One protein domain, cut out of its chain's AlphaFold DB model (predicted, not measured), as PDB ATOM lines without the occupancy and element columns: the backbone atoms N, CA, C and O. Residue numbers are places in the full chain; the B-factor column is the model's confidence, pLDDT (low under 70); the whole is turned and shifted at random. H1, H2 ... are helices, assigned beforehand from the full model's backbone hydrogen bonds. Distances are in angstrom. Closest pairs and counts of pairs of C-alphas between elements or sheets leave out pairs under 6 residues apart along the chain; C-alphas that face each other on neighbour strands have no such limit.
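AT A GLANCE: This is residues 4 to 104 of the 106 residues of an uncharacterized protein of Aliidiomarina soli (UniProt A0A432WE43). Three helices make an up-and-down bundle: the long H3 and the shorter H5 run side by side, opposite ways, and the long H6 packs on H5 at a slant and reaches H3 near its own last residues. The small helices H1 and H2 sit at the end where H3 begins and H5 ends, H4 comes just before H5 near the other end, and residues 62 to 79 loop widely from H5 to H6. The 101 printed residues include six named helices, H1 to H6 in order along the chain, and no named strand; the class is all helix. The whole is only just compact, close to loose, with a radius of gyration of the C-alphas of 15.0 A, and only just flat, with spans of 48 by 32 by 17 A.

HOW THE PARTS SIT: H3, residues 15 to 39, touches H5, residues 51 to 61, with its residues 18 to 26 alone; the closest C-alphas, of Arg 18 and Leu 61, are 6.2 A apart. Their lines stand at a shallow tilt of 10 degrees, opposite ways. H5 and H6, residues 80 to 102, form a helical hairpin and touch with 15 pairs of C-alphas within 8 A, the closest those of Pro 53 and Ala 93 at 4.7 A. They run opposite ways at a tilt of 37 degrees, only just steep. H3, with residues 29 to 33 alone, and H6, with residue 101 alone, only just touch, with 3 pairs within 8 A; the closest C-alphas are those of Val 32 and Leu 101, 6.4 A apart, at a shallow tilt of 31 degrees, the same way. H6 is the hub, touching four helices. It only just touches H1, residues 4 to 7, at Gln 83 and Ile 7, and H4, residues 46 to 49, at Ile 100 and Gln 47; these closest C-alphas are 6.7 A and 6.1 A apart. H2, residues 9 to 12, only just touches H5, the C-alphas of Pro 9 and Leu 61 being closest at 5.5 A, and is apart from H6. Each O i to N i+4 pair is within hydrogen-bond range in H3, H5 and H6; H1, H2 and H4 are too short for such a pair.

IN THESE COORDINATES: H3 is 35.4 A long from C-alpha 15 at (200.428, 187.513, 235.423) to C-alpha 39 at (211.805, 190.950, 202.053). H5 is 15.5 A long and H6 33.5 A, ending with C-alpha 102 at (202.616, 181.416, 208.209).

THE WHOLE: The C-alphas farthest apart, of Val 39 and Gly 78, are 48.5 A apart. The printed part has no cut. The link from H5 to H6 is long, 18 residues. Mean pLDDT of the printed part is 81.7; residue 44 and residues 66 to 78 are under 70.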
ATOM      1  N   ILE A   4     187.104 173.252 236.767       70.75
ATOM      2  CA  ILE A   4     186.565 174.552 236.377       70.75
ATOM      3  C   ILE A   4     187.579 175.695 236.487       70.75
ATOM      4  O   ILE A   4     187.452 176.680 235.771       70.75
ATOM      5  N   ASP A   5     188.597 175.569 237.344       74.75
ATOM      6  CA  ASP A   5     189.621 176.600 237.509       74.75
ATOM      7  C   ASP A   5     190.531 176.692 236.275       74.75
ATOM      8  O   ASP A   5     191.083 177.754 236.028       74.75
ATOM      9  N   PHE A   6     190.626 175.635 235.455       75.06
ATOM     10  CA  PHE A   6     191.388 175.650 234.197       75.06
ATOM     11  C   PHE A   6     190.749 176.508 233.100       75.06
ATOM     12  O   PHE A   6     191.420 176.885 232.143       75.06
ATOM     13  N   ILE A   7     189.464 176.841 233.234       76.12
ATOM     14  CA  ILE A   7     188.767 177.726 232.292       76.12
ATOM     15  C   ILE A   7     189.234 179.183 232.477       76.12
ATOM     16  O   ILE A   7     189.125 179.982 231.556       76.12
ATOM     17  N   TRP A   8     189.818 179.508 233.634       78.19
ATOM     18  CA  TRP A   8     190.190 180.864 234.040       78.19
ATOM     19  C   TRP A   8     191.706 181.060 233.982       78.19
ATOM     20  O   TRP A   8     192.407 180.581 234.878       78.19
ATOM     21  N   PRO A   9     192.256 181.714 232.945       80.00
ATOM     22  CA  PRO A   9     193.702 181.840 232.776       80.00
ATOM     23  C   PRO A   9     194.391 182.507 233.964       80.00
ATOM     24  O   PRO A   9     195.516 182.149 234.298       80.00
ATOM     25  N   ASP A  10     193.733 183.445 234.641       80.94
ATOM     26  CA  ASP A  10     194.255 184.093 235.843       80.94
ATOM     27  C   ASP A  10     194.486 183.155 237.034       80.94
ATOM     28  O   ASP A  10     195.382 183.418 237.840       80.94
ATOM     29  N   LYS A  11     193.737 182.053 237.130       83.25
ATOM     30  CA  LYS A  11     193.839 181.094 238.235       83.25
ATOM     31  C   LYS A  11     195.024 180.150 238.118       83.25
ATOM     32  O   LYS A  11     195.515 179.675 239.142       83.25
ATOM     33  N   TRP A  12     195.469 179.840 236.902       83.88
ATOM     34  CA  TRP A  12     196.539 178.861 236.661       83.88
ATOM     35  C   TRP A  12     197.749 179.427 235.917       83.88
ATOM     36  O   TRP A  12     198.805 178.795 235.924       83.88
ATOM     37  N   ILE A  13     197.646 180.629 235.342       87.88
ATOM     38  CA  ILE A  13     198.751 181.331 234.691       87.88
ATOM     39  C   ILE A  13     199.131 182.583 235.483       87.88
ATOM     40  O   ILE A  13     198.340 183.513 235.672       87.88
ATOM     41  N   SER A  14     200.403 182.663 235.877       91.25
ATOM     42  CA  SER A  14     200.940 183.869 236.506       91.25
ATOM     43  C   SER A  14     200.800 185.086 235.585       91.25
ATOM     44  O   SER A  14     200.933 184.991 234.364       91.25
ATOM     45  N   PHE A  15     200.548 186.258 236.171       88.88
ATOM     46  CA  PHE A  15     200.428 187.513 235.423       88.88
ATOM     47  C   PHE A  15     201.631 187.747 234.492       88.88
ATOM     48  O   PHE A  15     201.456 188.041 233.312       88.88
ATOM     49  N   ASN A  16     202.847 187.515 234.996       91.75
ATOM     50  CA  ASN A  16     204.082 187.680 234.227       91.75
ATOM     51  C   ASN A  16     204.119 186.780 232.988       91.75
ATOM     52  O   ASN A  16     204.504 187.232 231.915       91.75
ATOM     53  N   PHE A  17     203.683 185.523 233.109       92.31
ATOM     54  CA  PHE A  17     203.652 184.617 231.965       92.31
ATOM     55  C   PHE A  17     202.612 185.053 230.926       92.31
ATOM     56  O   PHE A  17     202.908 185.056 229.735       92.31
ATOM     57  N   ARG A  18     201.428 185.507 231.357       92.25
ATOM     58  CA  ARG A  18     200.405 186.051 230.446       92.25
ATOM     59  C   ARG A  18     200.919 187.253 229.655       92.25
ATOM     60  O   ARG A  18     200.719 187.324 228.445       92.25
ATOM     61  N   VAL A  19     201.624 188.168 230.324       92.38
ATOM     62  CA  VAL A  19     202.270 189.322 229.678       92.38
ATOM     63  C   VAL A  19     203.317 188.860 228.663       92.38
ATOM     64  O   VAL A  19     203.314 189.341 227.531       92.38
ATOM     65  N   LEU A  20     204.171 187.897 229.025       93.94
ATOM     66  CA  LEU A  20     205.189 187.353 228.121       93.94
ATOM     67  C   LEU A  20     204.582 186.727 226.863       93.94
ATOM     68  O   LEU A  20     205.093 186.970 225.773       93.94
ATOM     69  N   VAL A  21     203.481 185.977 226.986       91.75
ATOM     70  CA  VAL A  21     202.772 185.391 225.834       91.75
ATOM     71  C   VAL A  21     202.302 186.479 224.866       91.75
ATOM     72  O   VAL A  21     202.499 186.356 223.658       91.75
ATOM     73  N   VAL A  22     201.727 187.568 225.383       91.81
ATOM     74  CA  VAL A  22     201.248 188.679 224.547       91.81
ATOM     75  C   VAL A  22     202.404 189.422 223.882       91.81
ATOM     76  O   VAL A  22     202.341 189.692 222.685       91.81
ATOM     77  N   ILE A  23     203.482 189.710 224.619       93.62
ATOM     78  CA  ILE A  23     204.688 190.338 224.055       93.62
ATOM     79  C   ILE A  23     205.283 189.459 222.952       93.62
ATOM     80  O   ILE A  23     205.619 189.956 221.880       93.62
ATOM     81  N   PHE A  24     205.379 188.150 223.187       94.19
ATOM     82  CA  PHE A  24     205.900 187.207 222.206       94.19
ATOM     83  C   PHE A  24     205.049 187.181 220.930       94.19
ATOM     84  O   PHE A  24     205.601 187.255 219.834       94.19
ATOM     85  N   ALA A  25     203.718 187.146 221.057       91.94
ATOM     86  CA  ALA A  25     202.813 187.212 219.911       91.94
ATOM     87  C   ALA A  25     203.006 188.508 219.102       91.94
ATOM     88  O   ALA A  25     203.094 188.461 217.876       91.94
ATOM     89  N   TRP A  26     203.155 189.652 219.773       93.56
ATOM     90  CA  TRP A  26     203.445 190.931 219.118       93.56
ATOM     91  C   TRP A  26     204.768 190.927 218.357       93.56
ATOM     92  O   TRP A  26     204.804 191.314 217.191       93.56
ATOM     93  N   ILE A  27     205.849 190.469 218.994       94.19
ATOM     94  CA  ILE A  27     207.172 190.388 218.360       94.19
ATOM     95  C   ILE A  27     207.104 189.480 217.133       94.19
ATOM     96  O   ILE A  27     207.566 189.863 216.059       94.19
ATOM     97  N   LEU A  28     206.490 188.303 217.273       91.88
ATOM     98  CA  LEU A  28     206.340 187.356 216.175       91.88
ATOM     99  C   LEU A  28     205.568 187.975 215.005       91.88
ATOM    100  O   LEU A  28     205.993 187.854 213.857       91.88
ATOM    101  N   TRP A  29     204.472 188.684 215.289       91.69
ATOM    102  CA  TRP A  29     203.687 189.358 214.260       91.69
ATOM    103  C   TRP A  29     204.483 190.434 213.523       91.69
ATOM    104  O   TRP A  29     204.501 190.421 212.295       91.69
ATOM    105  N   VAL A  30     205.204 191.298 214.244       90.75
ATOM    106  CA  VAL A  30     206.043 192.349 213.643       90.75
ATOM    107  C   VAL A  30     207.139 191.754 212.761       90.75
ATOM    108  O   VAL A  30     207.332 192.206 211.634       90.75
ATOM    109  N   VAL A  31     207.840 190.724 213.244       91.19
ATOM    110  CA  VAL A  31     208.935 190.086 212.499       91.19
ATOM    111  C   VAL A  31     208.416 189.458 211.207       91.19
ATOM    112  O   VAL A  31     208.962 189.712 210.136       91.19
ATOM    113  N   VAL A  32     207.338 188.674 211.278       89.25
ATOM    114  CA  VAL A  32     206.781 188.007 210.093       89.25
ATOM    115  C   VAL A  32     206.159 189.018 209.129       89.25
ATOM    116  O   VAL A  32     206.343 188.889 207.920       89.25
ATOM    117  N   PHE A  33     205.471 190.046 209.638       87.56
ATOM    118  CA  PHE A  33     204.958 191.149 208.819       87.56
ATOM    119  C   PHE A  33     206.090 191.825 208.039       87.56
ATOM    120  O   PHE A  33     205.981 192.004 206.826       87.56
ATOM    121  N   TYR A  34     207.196 192.144 208.719       88.50
ATOM    122  CA  TYR A  34     208.352 192.767 208.086       88.50
ATOM    123  C   TYR A  34     208.929 191.886 206.975       88.50
ATOM    124  O   TYR A  34     209.121 192.351 205.852       88.50
ATOM    125  N   LEU A  35     209.161 190.603 207.269       88.56
ATOM    126  CA  LEU A  35     209.704 189.656 206.299       88.56
ATOM    127  C   LEU A  35     208.813 189.550 205.056       88.56
ATOM    128  O   LEU A  35     209.300 189.693 203.938       88.56
ATOM    129  N   LYS A  36     207.503 189.363 205.224       87.06
ATOM    130  CA  LYS A  36     206.581 189.233 204.089       87.06
ATOM    131  C   LYS A  36     206.556 190.466 203.199       87.06
ATOM    132  O   LYS A  36     206.712 190.347 201.989       87.06
ATOM    133  N   TYR A  37     206.374 191.642 203.792       86.19
ATOM    134  CA  TYR A  37     206.118 192.850 203.016       86.19
ATOM    135  C   TYR A  37     207.397 193.452 202.421       86.19
ATOM    136  O   TYR A  37     207.403 193.899 201.274       86.19
ATOM    137  N   PHE A  38     208.497 193.449 203.183       86.44
ATOM    138  CA  PHE A  38     209.735 194.123 202.781       86.44
ATOM    139  C   PHE A  38     210.784 193.192 202.178       86.44
ATOM    140  O   PHE A  38     211.578 193.657 201.367       86.44
ATOM    141  N   VAL A  39     210.808 191.910 202.562       86.38
ATOM    142  CA  VAL A  39     211.805 190.950 202.053       86.38
ATOM    143  C   VAL A  39     211.223 190.096 200.929       86.38
ATOM    144  O   VAL A  39     211.863 189.935 199.896       86.38
ATOM    145  N   PHE A  40     210.009 189.570 201.107       86.81
ATOM    146  CA  PHE A  40     209.371 188.680 200.130       86.81
ATOM    147  C   PHE A  40     208.411 189.390 199.166       86.81
ATOM    148  O   PHE A  40     207.936 188.766 198.223       86.81
ATOM    149  N   HIS A  41     208.153 190.686 199.371       83.31
ATOM    150  CA  HIS A  41     207.243 191.501 198.557       83.31
ATOM    151  C   HIS A  41     205.833 190.910 198.395       83.31
ATOM    152  O   HIS A  41     205.182 191.103 197.367       83.31
ATOM    153  N   ALA A  42     205.335 190.214 199.417       82.75
ATOM    154  CA  ALA A  42     203.977 189.699 199.413       82.75
ATOM    155  C   ALA A  42     202.963 190.841 199.595       82.75
ATOM    156  O   ALA A  42     203.019 191.606 200.562       82.75
ATOM    157  N   SER A  43     202.022 190.963 198.656       71.06
ATOM    158  CA  SER A  43     200.974 191.986 198.664       71.06
ATOM    159  C   SER A  43     199.657 191.388 199.155       71.06
ATOM    160  O   SER A  43     198.849 190.913 198.354       71.06
ATOM    161  N   GLY A  44     199.433 191.398 200.467       69.94
ATOM    162  CA  GLY A  44     198.227 190.820 201.052       69.94
ATOM    163  C   GLY A  44     197.705 191.573 202.274       69.94
ATOM    164  O   GLY A  44     198.422 192.338 202.923       69.94
ATOM    165  N   VAL A  45     196.400 191.422 202.518       76.94
ATOM    166  CA  VAL A  45     195.636 192.181 203.526       76.94
ATOM    167  C   VAL A  45     195.479 191.385 204.829       76.94
ATOM    168  O   VAL A  45     195.240 191.973 205.887       76.94
ATOM    169  N   LEU A  46     195.634 190.056 204.786       77.94
ATOM    170  CA  LEU A  46     195.441 189.178 205.943       77.94
ATOM    171  C   LEU A  46     196.412 189.515 207.080       77.94
ATOM    172  O   LEU A  46     196.034 189.483 208.250       77.94
ATOM    173  N   GLN A  47     197.636 189.926 206.760       78.25
ATOM    174  CA  GLN A  47     198.622 190.287 207.771       78.25
ATOM    175  C   GLN A  47     198.208 191.530 208.585       78.25
ATOM    176  O   GLN A  47     198.488 191.585 209.784       78.25
ATOM    177  N   PHE A  48     197.481 192.482 207.980       76.19
ATOM    178  CA  PHE A  48     196.950 193.669 208.669       76.19
ATOM    179  C   PHE A  48     195.824 193.320 209.649       76.19
ATOM    180  O   PHE A  48     195.740 193.909 210.725       76.19
ATOM    181  N   VAL A  49     194.985 192.330 209.323       80.00
ATOM    182  CA  VAL A  49     193.930 191.846 210.235       80.00
ATOM    183  C   VAL A  49     194.458 190.885 211.304       80.00
ATOM    184  O   VAL A  49     193.741 190.581 212.256       80.00
ATOM    185  N   GLY A  50     195.730 190.474 211.222       78.44
ATOM    186  CA  GLY A  50     196.409 189.646 212.229       78.44
ATOM    187  C   GLY A  50     196.450 190.251 213.640       78.44
ATOM    188  O   GLY A  50     196.625 189.517 214.611       78.44
ATOM    189  N   ILE A  51     196.200 191.558 213.777       82.25
ATOM    190  CA  ILE A  51     196.042 192.235 215.072       82.25
ATOM    191  C   ILE A  51     194.764 191.816 215.821       82.25
ATOM    192  O   ILE A  51     194.747 191.803 217.051       82.25
ATOM    193  N   ILE A  52     193.700 191.427 215.106       86.00
ATOM    194  CA  ILE A  52     192.409 191.052 215.703       86.00
ATOM    195  C   ILE A  52     192.555 189.789 216.574       86.00
ATOM    196  O   ILE A  52     192.170 189.834 217.745       86.00
ATOM    197  N   PRO A  53     193.163 188.688 216.088       86.75
ATOM    198  CA  PRO A  53     193.483 187.542 216.934       86.75
ATOM    199  C   PRO A  53     194.311 187.871 218.184       86.75
ATOM    200  O   PRO A  53     194.044 187.310 219.246       86.75
ATOM    201  N   ILE A  54     195.280 188.794 218.094       88.25
ATOM    202  CA  ILE A  54     196.103 189.207 219.247       88.25
ATOM    203  C   ILE A  54     195.230 189.853 220.333       88.25
ATOM    204  O   ILE A  54     195.397 189.557 221.516       88.25
ATOM    205  N   LEU A  55     194.270 190.698 219.945       88.00
ATOM    206  CA  LEU A  55     193.329 191.323 220.880       88.00
ATOM    207  C   LEU A  55     192.443 190.283 221.581       88.00
ATOM    208  O   LEU A  55     192.238 190.363 222.792       88.00
ATOM    209  N   ILE A  56     191.959 189.273 220.855       86.81
ATOM    210  CA  ILE A  56     191.170 188.175 221.437       86.81
ATOM    211  C   ILE A  56     192.013 187.367 222.437       86.81
ATOM    212  O   ILE A  56     191.561 187.059 223.538       86.81
ATOM    213  N   ILE A  57     193.267 187.068 222.089       88.19
ATOM    214  CA  ILE A  57     194.210 186.382 222.981       88.19
ATOM    215  C   ILE A  57     194.428 187.185 224.267       88.19
ATOM    216  O   ILE A  57     194.355 186.632 225.364       88.19
ATOM    217  N   TRP A  58     194.650 188.494 224.144       89.12
ATOM    218  CA  TRP A  58     194.838 189.383 225.288       89.12
ATOM    219  C   TRP A  58     193.597 189.428 226.192       89.12
ATOM    220  O   TRP A  58     193.706 189.209 227.397       89.12
ATOM    221  N   THR A  59     192.413 189.654 225.624       86.50
ATOM    222  CA  THR A  59     191.165 189.749 226.402       86.50
ATOM    223  C   THR A  59     190.845 188.465 227.165       86.50
ATOM    224  O   THR A  59     190.421 188.533 228.317       86.50
ATOM    225  N   TYR A  60     191.121 187.295 226.583       86.38
ATOM    226  CA  TYR A  60     190.986 186.024 227.290       86.38
ATOM    227  C   TYR A  60     192.007 185.880 228.424       86.38
ATOM    228  O   TYR A  60     191.624 185.609 229.556       86.38
ATOM    229  N   LEU A  61     193.299 186.105 228.155       87.69
ATOM    230  CA  LEU A  61     194.355 185.924 229.158       87.69
ATOM    231  C   LEU A  61     194.186 186.844 230.372       87.69
ATOM    232  O   LEU A  61     194.532 186.449 231.482       87.69
ATOM    233  N   PHE A  62     193.689 188.064 230.180       87.31
ATOM    234  CA  PHE A  62     193.545 189.064 231.242       87.31
ATOM    235  C   PHE A  62     192.115 189.219 231.758       87.31
ATOM    236  O   PHE A  62     191.842 190.192 232.464       87.31
ATOM    237  N   ASP A  63     191.224 188.292 231.404       81.00
ATOM    238  CA  ASP A  63     189.832 188.292 231.856       81.00
ATOM    239  C   ASP A  63     189.134 189.634 231.601       81.00
ATOM    240  O   ASP A  63     188.480 190.219 232.460       81.00
ATOM    241  N   LYS A  64     189.325 190.153 230.385       77.44
ATOM    242  CA  LYS A  64     188.681 191.369 229.891       77.44
ATOM    243  C   LYS A  64     187.565 191.032 228.913       77.44
ATOM    244  O   LYS A  64     187.597 189.994 228.242       77.44
ATOM    245  N   ASP A  65     186.599 191.938 228.822       71.31
ATOM    246  CA  ASP A  65     185.588 191.911 227.770       71.31
ATOM    247  C   ASP A  65     186.263 191.877 226.403       71.31
ATOM    248  O   ASP A  65     187.311 192.496 226.207       71.31
ATOM    249  N   ILE A  66     185.662 191.157 225.459       66.00
ATOM    250  CA  ILE A  66     186.074 191.217 224.060       66.00
ATOM    251  C   ILE A  66     185.356 192.428 223.455       66.00
ATOM    252  O   ILE A  66     184.138 192.349 223.276       66.00
ATOM    253  N   PRO A  67     186.049 193.538 223.131       61.88
ATOM    254  CA  PRO A  67     185.419 194.676 222.480       61.88
ATOM    255  C   PRO A  67     185.207 194.335 221.002       61.88
ATOM    256  O   PRO A  67     185.976 194.738 220.130       61.88
ATOM    257  N   MET A  68     184.188 193.529 220.711       56.47
ATOM    258  CA  MET A  68     183.767 193.202 219.353       56.47
ATOM    259  C   MET A  68     182.406 193.838 219.096       56.47
ATOM    260  O   MET A  68     181.385 193.369 219.577       56.47
ATOM    261  N   ALA A  69     182.358 194.901 218.298       43.16
ATOM    262  CA  ALA A  69     181.079 195.352 217.758       43.16
ATOM    263  C   ALA A  69     180.541 194.282 216.780       43.16
ATOM    264  O   ALA A  69     181.325 193.759 215.985       43.16
ATOM    265  N   PRO A  70     179.238 193.939 216.791       49.25
ATOM    266  CA  PRO A  70     178.146 194.523 217.579       49.25
ATOM    267  C   PRO A  70     177.854 193.800 218.909       49.25
ATOM    268  O   PRO A  70     176.940 194.202 219.623       49.25
ATOM    269  N   VAL A  71     178.584 192.731 219.237       49.38
ATOM    270  CA  VAL A  71     178.343 191.891 220.416       49.38
ATOM    271  C   VAL A  71     179.480 192.082 221.416       49.38
ATOM    272  O   VAL A  71     180.476 191.360 221.382       49.38
ATOM    273  N   ASN A  72     179.318 193.036 222.337       54.56
ATOM    274  CA  ASN A  72     180.112 193.014 223.564       54.56
ATOM    275  C   ASN A  72     179.741 191.730 224.311       54.56
ATOM    276  O   ASN A  72     178.636 191.605 224.837       54.56
ATOM    277  N   ILE A  73     180.640 190.747 224.311       59.06
ATOM    278  CA  ILE A  73     180.486 189.562 225.151       59.06
ATOM    279  C   ILE A  73     180.895 190.001 226.554       59.06
ATOM    280  O   ILE A  73     182.083 190.012 226.873       59.06
ATOM    281  N   GLU A  74     179.903 190.423 227.342       62.00
ATOM    282  CA  GLU A  74     180.089 190.832 228.733       62.00
ATOM    283  C   GLU A  74     180.749 189.712 229.545       62.00
ATOM    284  O   GLU A  74     180.342 188.542 229.521       62.00
ATOM    285  N   PHE A  75     181.779 190.087 230.290       58.88
ATOM    286  CA  PHE A  75     182.441 189.259 231.270       58.88
ATOM    287  C   PHE A  75     181.514 189.060 232.470       58.88
ATOM    288  O   PHE A  75     181.329 189.948 233.301       58.88
ATOM    289  N   ASN A  76     180.937 187.863 232.570       64.19
ATOM    290  CA  ASN A  76     180.246 187.401 233.766       64.19
ATOM    291  C   ASN A  76     181.051 186.248 234.376       64.19
ATOM    292  O   ASN A  76     181.136 185.153 233.807       64.19
ATOM    293  N   ASP A  77     181.673 186.519 235.520       62.97
ATOM    294  CA  ASP A  77     182.493 185.580 236.286       62.97
ATOM    295  C   ASP A  77     181.686 184.370 236.804       62.97
ATOM    296  O   ASP A  77     182.208 183.261 236.935       62.97
ATOM    297  N   GLY A  78     180.383 184.552 237.018       66.00
ATOM    298  CA  GLY A  78     179.452 183.509 237.443       66.00
ATOM    299  C   GLY A  78     178.925 182.605 236.323       66.00
ATOM    300  O   GLY A  78     178.351 181.553 236.617       66.00
ATOM    301  N   ASN A  79     179.103 182.961 235.043       75.44
ATOM    302  CA  ASN A  79     178.521 182.210 233.927       75.44
ATOM    303  C   ASN A  79     179.533 181.276 233.244       75.44
ATOM    304  O   ASN A  79     180.208 181.632 232.279       75.44
ATOM    305  N   ILE A  80     179.557 180.025 233.702       75.38
ATOM    306  CA  ILE A  80     180.426 178.956 233.185       75.38
ATOM    307  C   ILE A  80     180.246 178.747 231.672       75.38
ATOM    308  O   ILE A  80     181.224 178.521 230.961       75.38
ATOM    309  N   GLY A  81     179.012 178.841 231.163       77.06
ATOM    310  CA  GLY A  81     178.717 178.628 229.744       77.06
ATOM    311  C   GLY A  81     179.390 179.667 228.847       77.06
ATOM    312  O   GLY A  81     180.008 179.312 227.845       77.06
ATOM    313  N   ILE A  82     179.345 180.940 229.249       76.88
ATOM    314  CA  ILE A  82     180.013 182.035 228.526       76.88
ATOM    315  C   ILE A  82     181.532 181.835 228.529       76.88
ATOM    316  O   ILE A  82     182.190 182.063 227.517       76.88
ATOM    317  N   GLN A  83     182.096 181.346 229.630       75.75
ATOM    318  CA  GLN A  83     183.540 181.136 229.740       75.75
ATOM    319  C   GLN A  83     184.048 180.009 228.842       75.75
ATOM    320  O   GLN A  83     185.086 180.167 228.206       75.75
ATOM    321  N   ILE A  84     183.279 178.926 228.691       81.50
ATOM    322  CA  ILE A  84     183.589 177.870 227.716       81.50
ATOM    323  C   ILE A  84     183.633 178.451 226.297       81.50
ATOM    324  O   ILE A  84     184.576 178.186 225.552       81.50
ATOM    325  N   VAL A  85     182.648 179.279 225.928       81.81
ATOM    326  CA  VAL A  85     182.622 179.944 224.616       81.81
ATOM    327  C   VAL A  85     183.855 180.833 224.433       81.81
ATOM    328  O   VAL A  85     184.496 180.769 223.385       81.81
ATOM    329  N   ARG A  86     184.252 181.599 225.457       79.69
ATOM    330  CA  ARG A  86     185.472 182.427 225.423       79.69
ATOM    331  C   ARG A  86     186.733 181.585 225.229       79.69
ATOM    332  O   ARG A  86     187.558 181.944 224.392       79.69
ATOM    333  N   SER A  87     186.864 180.449 225.918       83.50
ATOM    334  CA  SER A  87     187.993 179.530 225.722       83.50
ATOM    335  C   SER A  87     188.051 178.993 224.292       83.50
ATOM    336  O   SER A  87     189.123 178.936 223.697       83.50
ATOM    337  N   VAL A  88     186.908 178.628 223.705       86.12
ATOM    338  CA  VAL A  88     186.844 178.163 222.308       86.12
ATOM    339  C   VAL A  88     187.255 179.278 221.343       86.12
ATOM    340  O   VAL A  88     188.081 179.052 220.460       86.12
ATOM    341  N   VAL A  89     186.741 180.495 221.539       86.31
ATOM    342  CA  VAL A  89     187.102 181.679 220.740       86.31
ATOM    343  C   VAL A  89     188.593 181.999 220.851       86.31
ATOM    344  O   VAL A  89     189.228 182.289 219.838       86.31
ATOM    345  N   PHE A  90     189.179 181.864 222.040       87.88
ATOM    346  CA  PHE A  90     190.618 181.988 222.248       87.88
ATOM    347  C   PHE A  90     191.413 180.987 221.400       87.88
ATOM    348  O   PHE A  90     192.313 181.390 220.666       87.88
ATOM    349  N   TRP A  91     191.070 179.695 221.443       90.00
ATOM    350  CA  TRP A  91     191.780 178.681 220.656       90.00
ATOM    351  C   TRP A  91     191.648 178.921 219.150       90.00
ATOM    352  O   TRP A  91     192.638 178.816 218.425       90.00
ATOM    353  N   MET A  92     190.460 179.314 218.684       90.44
ATOM    354  CA  MET A  92     190.252 179.704 217.286       90.44
ATOM    355  C   MET A  92     191.103 180.921 216.903       90.44
ATOM    356  O   MET A  92     191.690 180.930 215.823       90.44
ATOM    357  N   ALA A  93     191.226 181.916 217.785       90.06
ATOM    358  CA  ALA A  93     192.082 183.074 217.556       90.06
ATOM    359  C   ALA A  93     193.566 182.689 217.494       90.06
ATOM    360  O   ALA A  93     194.265 183.161 216.605       90.06
ATOM    361  N   VAL A  94     194.052 181.791 218.358       91.75
ATOM    362  CA  VAL A  94     195.438 181.290 218.294       91.75
ATOM    363  C   VAL A  94     195.710 180.586 216.962       91.75
ATOM    364  O   VAL A  94     196.705 180.884 216.301       91.75
ATOM    365  N   VAL A  95     194.816 179.692 216.532       93.12
ATOM    366  CA  VAL A  95     194.953 178.989 215.246       93.12
ATOM    367  C   VAL A  95     194.902 179.974 214.078       93.12
ATOM    368  O   VAL A  95     195.757 179.922 213.198       93.12
ATOM    369  N   GLY A  96     193.947 180.907 214.092       90.50
ATOM    370  CA  GLY A  96     193.819 181.946 213.074       90.50
ATOM    371  C   GLY A  96     195.046 182.854 213.006       90.50
ATOM    372  O   GLY A  96     195.539 183.129 211.918       90.50
ATOM    373  N   PHE A  97     195.591 183.258 214.154       91.25
ATOM    374  CA  PHE A  97     196.814 184.050 214.244       91.25
ATOM    375  C   PHE A  97     197.993 183.350 213.564       91.25
ATOM    376  O   PHE A  97     198.633 183.925 212.689       91.25
ATOM    377  N   ILE A  98     198.247 182.087 213.915       91.50
ATOM    378  CA  ILE A  98     199.334 181.294 213.327       91.50
ATOM    379  C   ILE A  98     199.091 181.077 211.826       91.50
ATOM    380  O   ILE A  98     200.015 181.223 211.028       91.50
ATOM    381  N   GLY A  99     197.849 180.789 211.424       89.88
ATOM    382  CA  GLY A  99     197.469 180.641 210.018       89.88
ATOM    383  C   GLY A  99     197.729 181.908 209.201       89.88
ATOM    384  O   GLY A  99     198.348 181.834 208.143       89.88
ATOM    385  N   ILE A 100     197.346 183.083 209.709       88.00
ATOM    386  CA  ILE A 100     197.647 184.372 209.067       88.00
ATOM    387  C   ILE A 100     199.163 184.561 208.947       88.00
ATOM    388  O   ILE A 100     199.664 184.856 207.864       88.00
ATOM    389  N   LEU A 101     199.910 184.332 210.031       88.19
ATOM    390  CA  LEU A 101     201.357 184.528 210.042       88.19
ATOM    391  C   LEU A 101     202.084 183.650 209.023       88.19
ATOM    392  O   LEU A 101     202.925 184.151 208.283       88.19
ATOM    393  N   PHE A 102     201.782 182.359 208.960       87.31
ATOM    394  CA  PHE A 102     202.616 181.416 208.209       87.31
ATOM    395  C   PHE A 102     202.012 180.938 206.891       87.31
ATOM    396  O   PHE A 102     202.752 180.400 206.080       87.31
ATOM    397  N   ILE A 103     200.714 181.140 206.663       85.75
ATOM    398  CA  ILE A 103     200.009 180.637 205.473       85.75
ATOM    399  C   ILE A 103     199.346 181.776 204.698       85.75
ATOM    400  O   ILE A 103     199.400 181.784 203.475       85.75
ATOM    401  N   GLY A 104     198.729 182.743 205.385       77.94
ATOM    402  CA  GLY A 104     198.088 183.882 204.721       77.94
ATOM    403  C   GLY A 104     199.097 184.740 203.957       77.94
ATOM    404  O   GLY A 104     200.230 184.865 204.398       77.94
TER     405      GLY A 104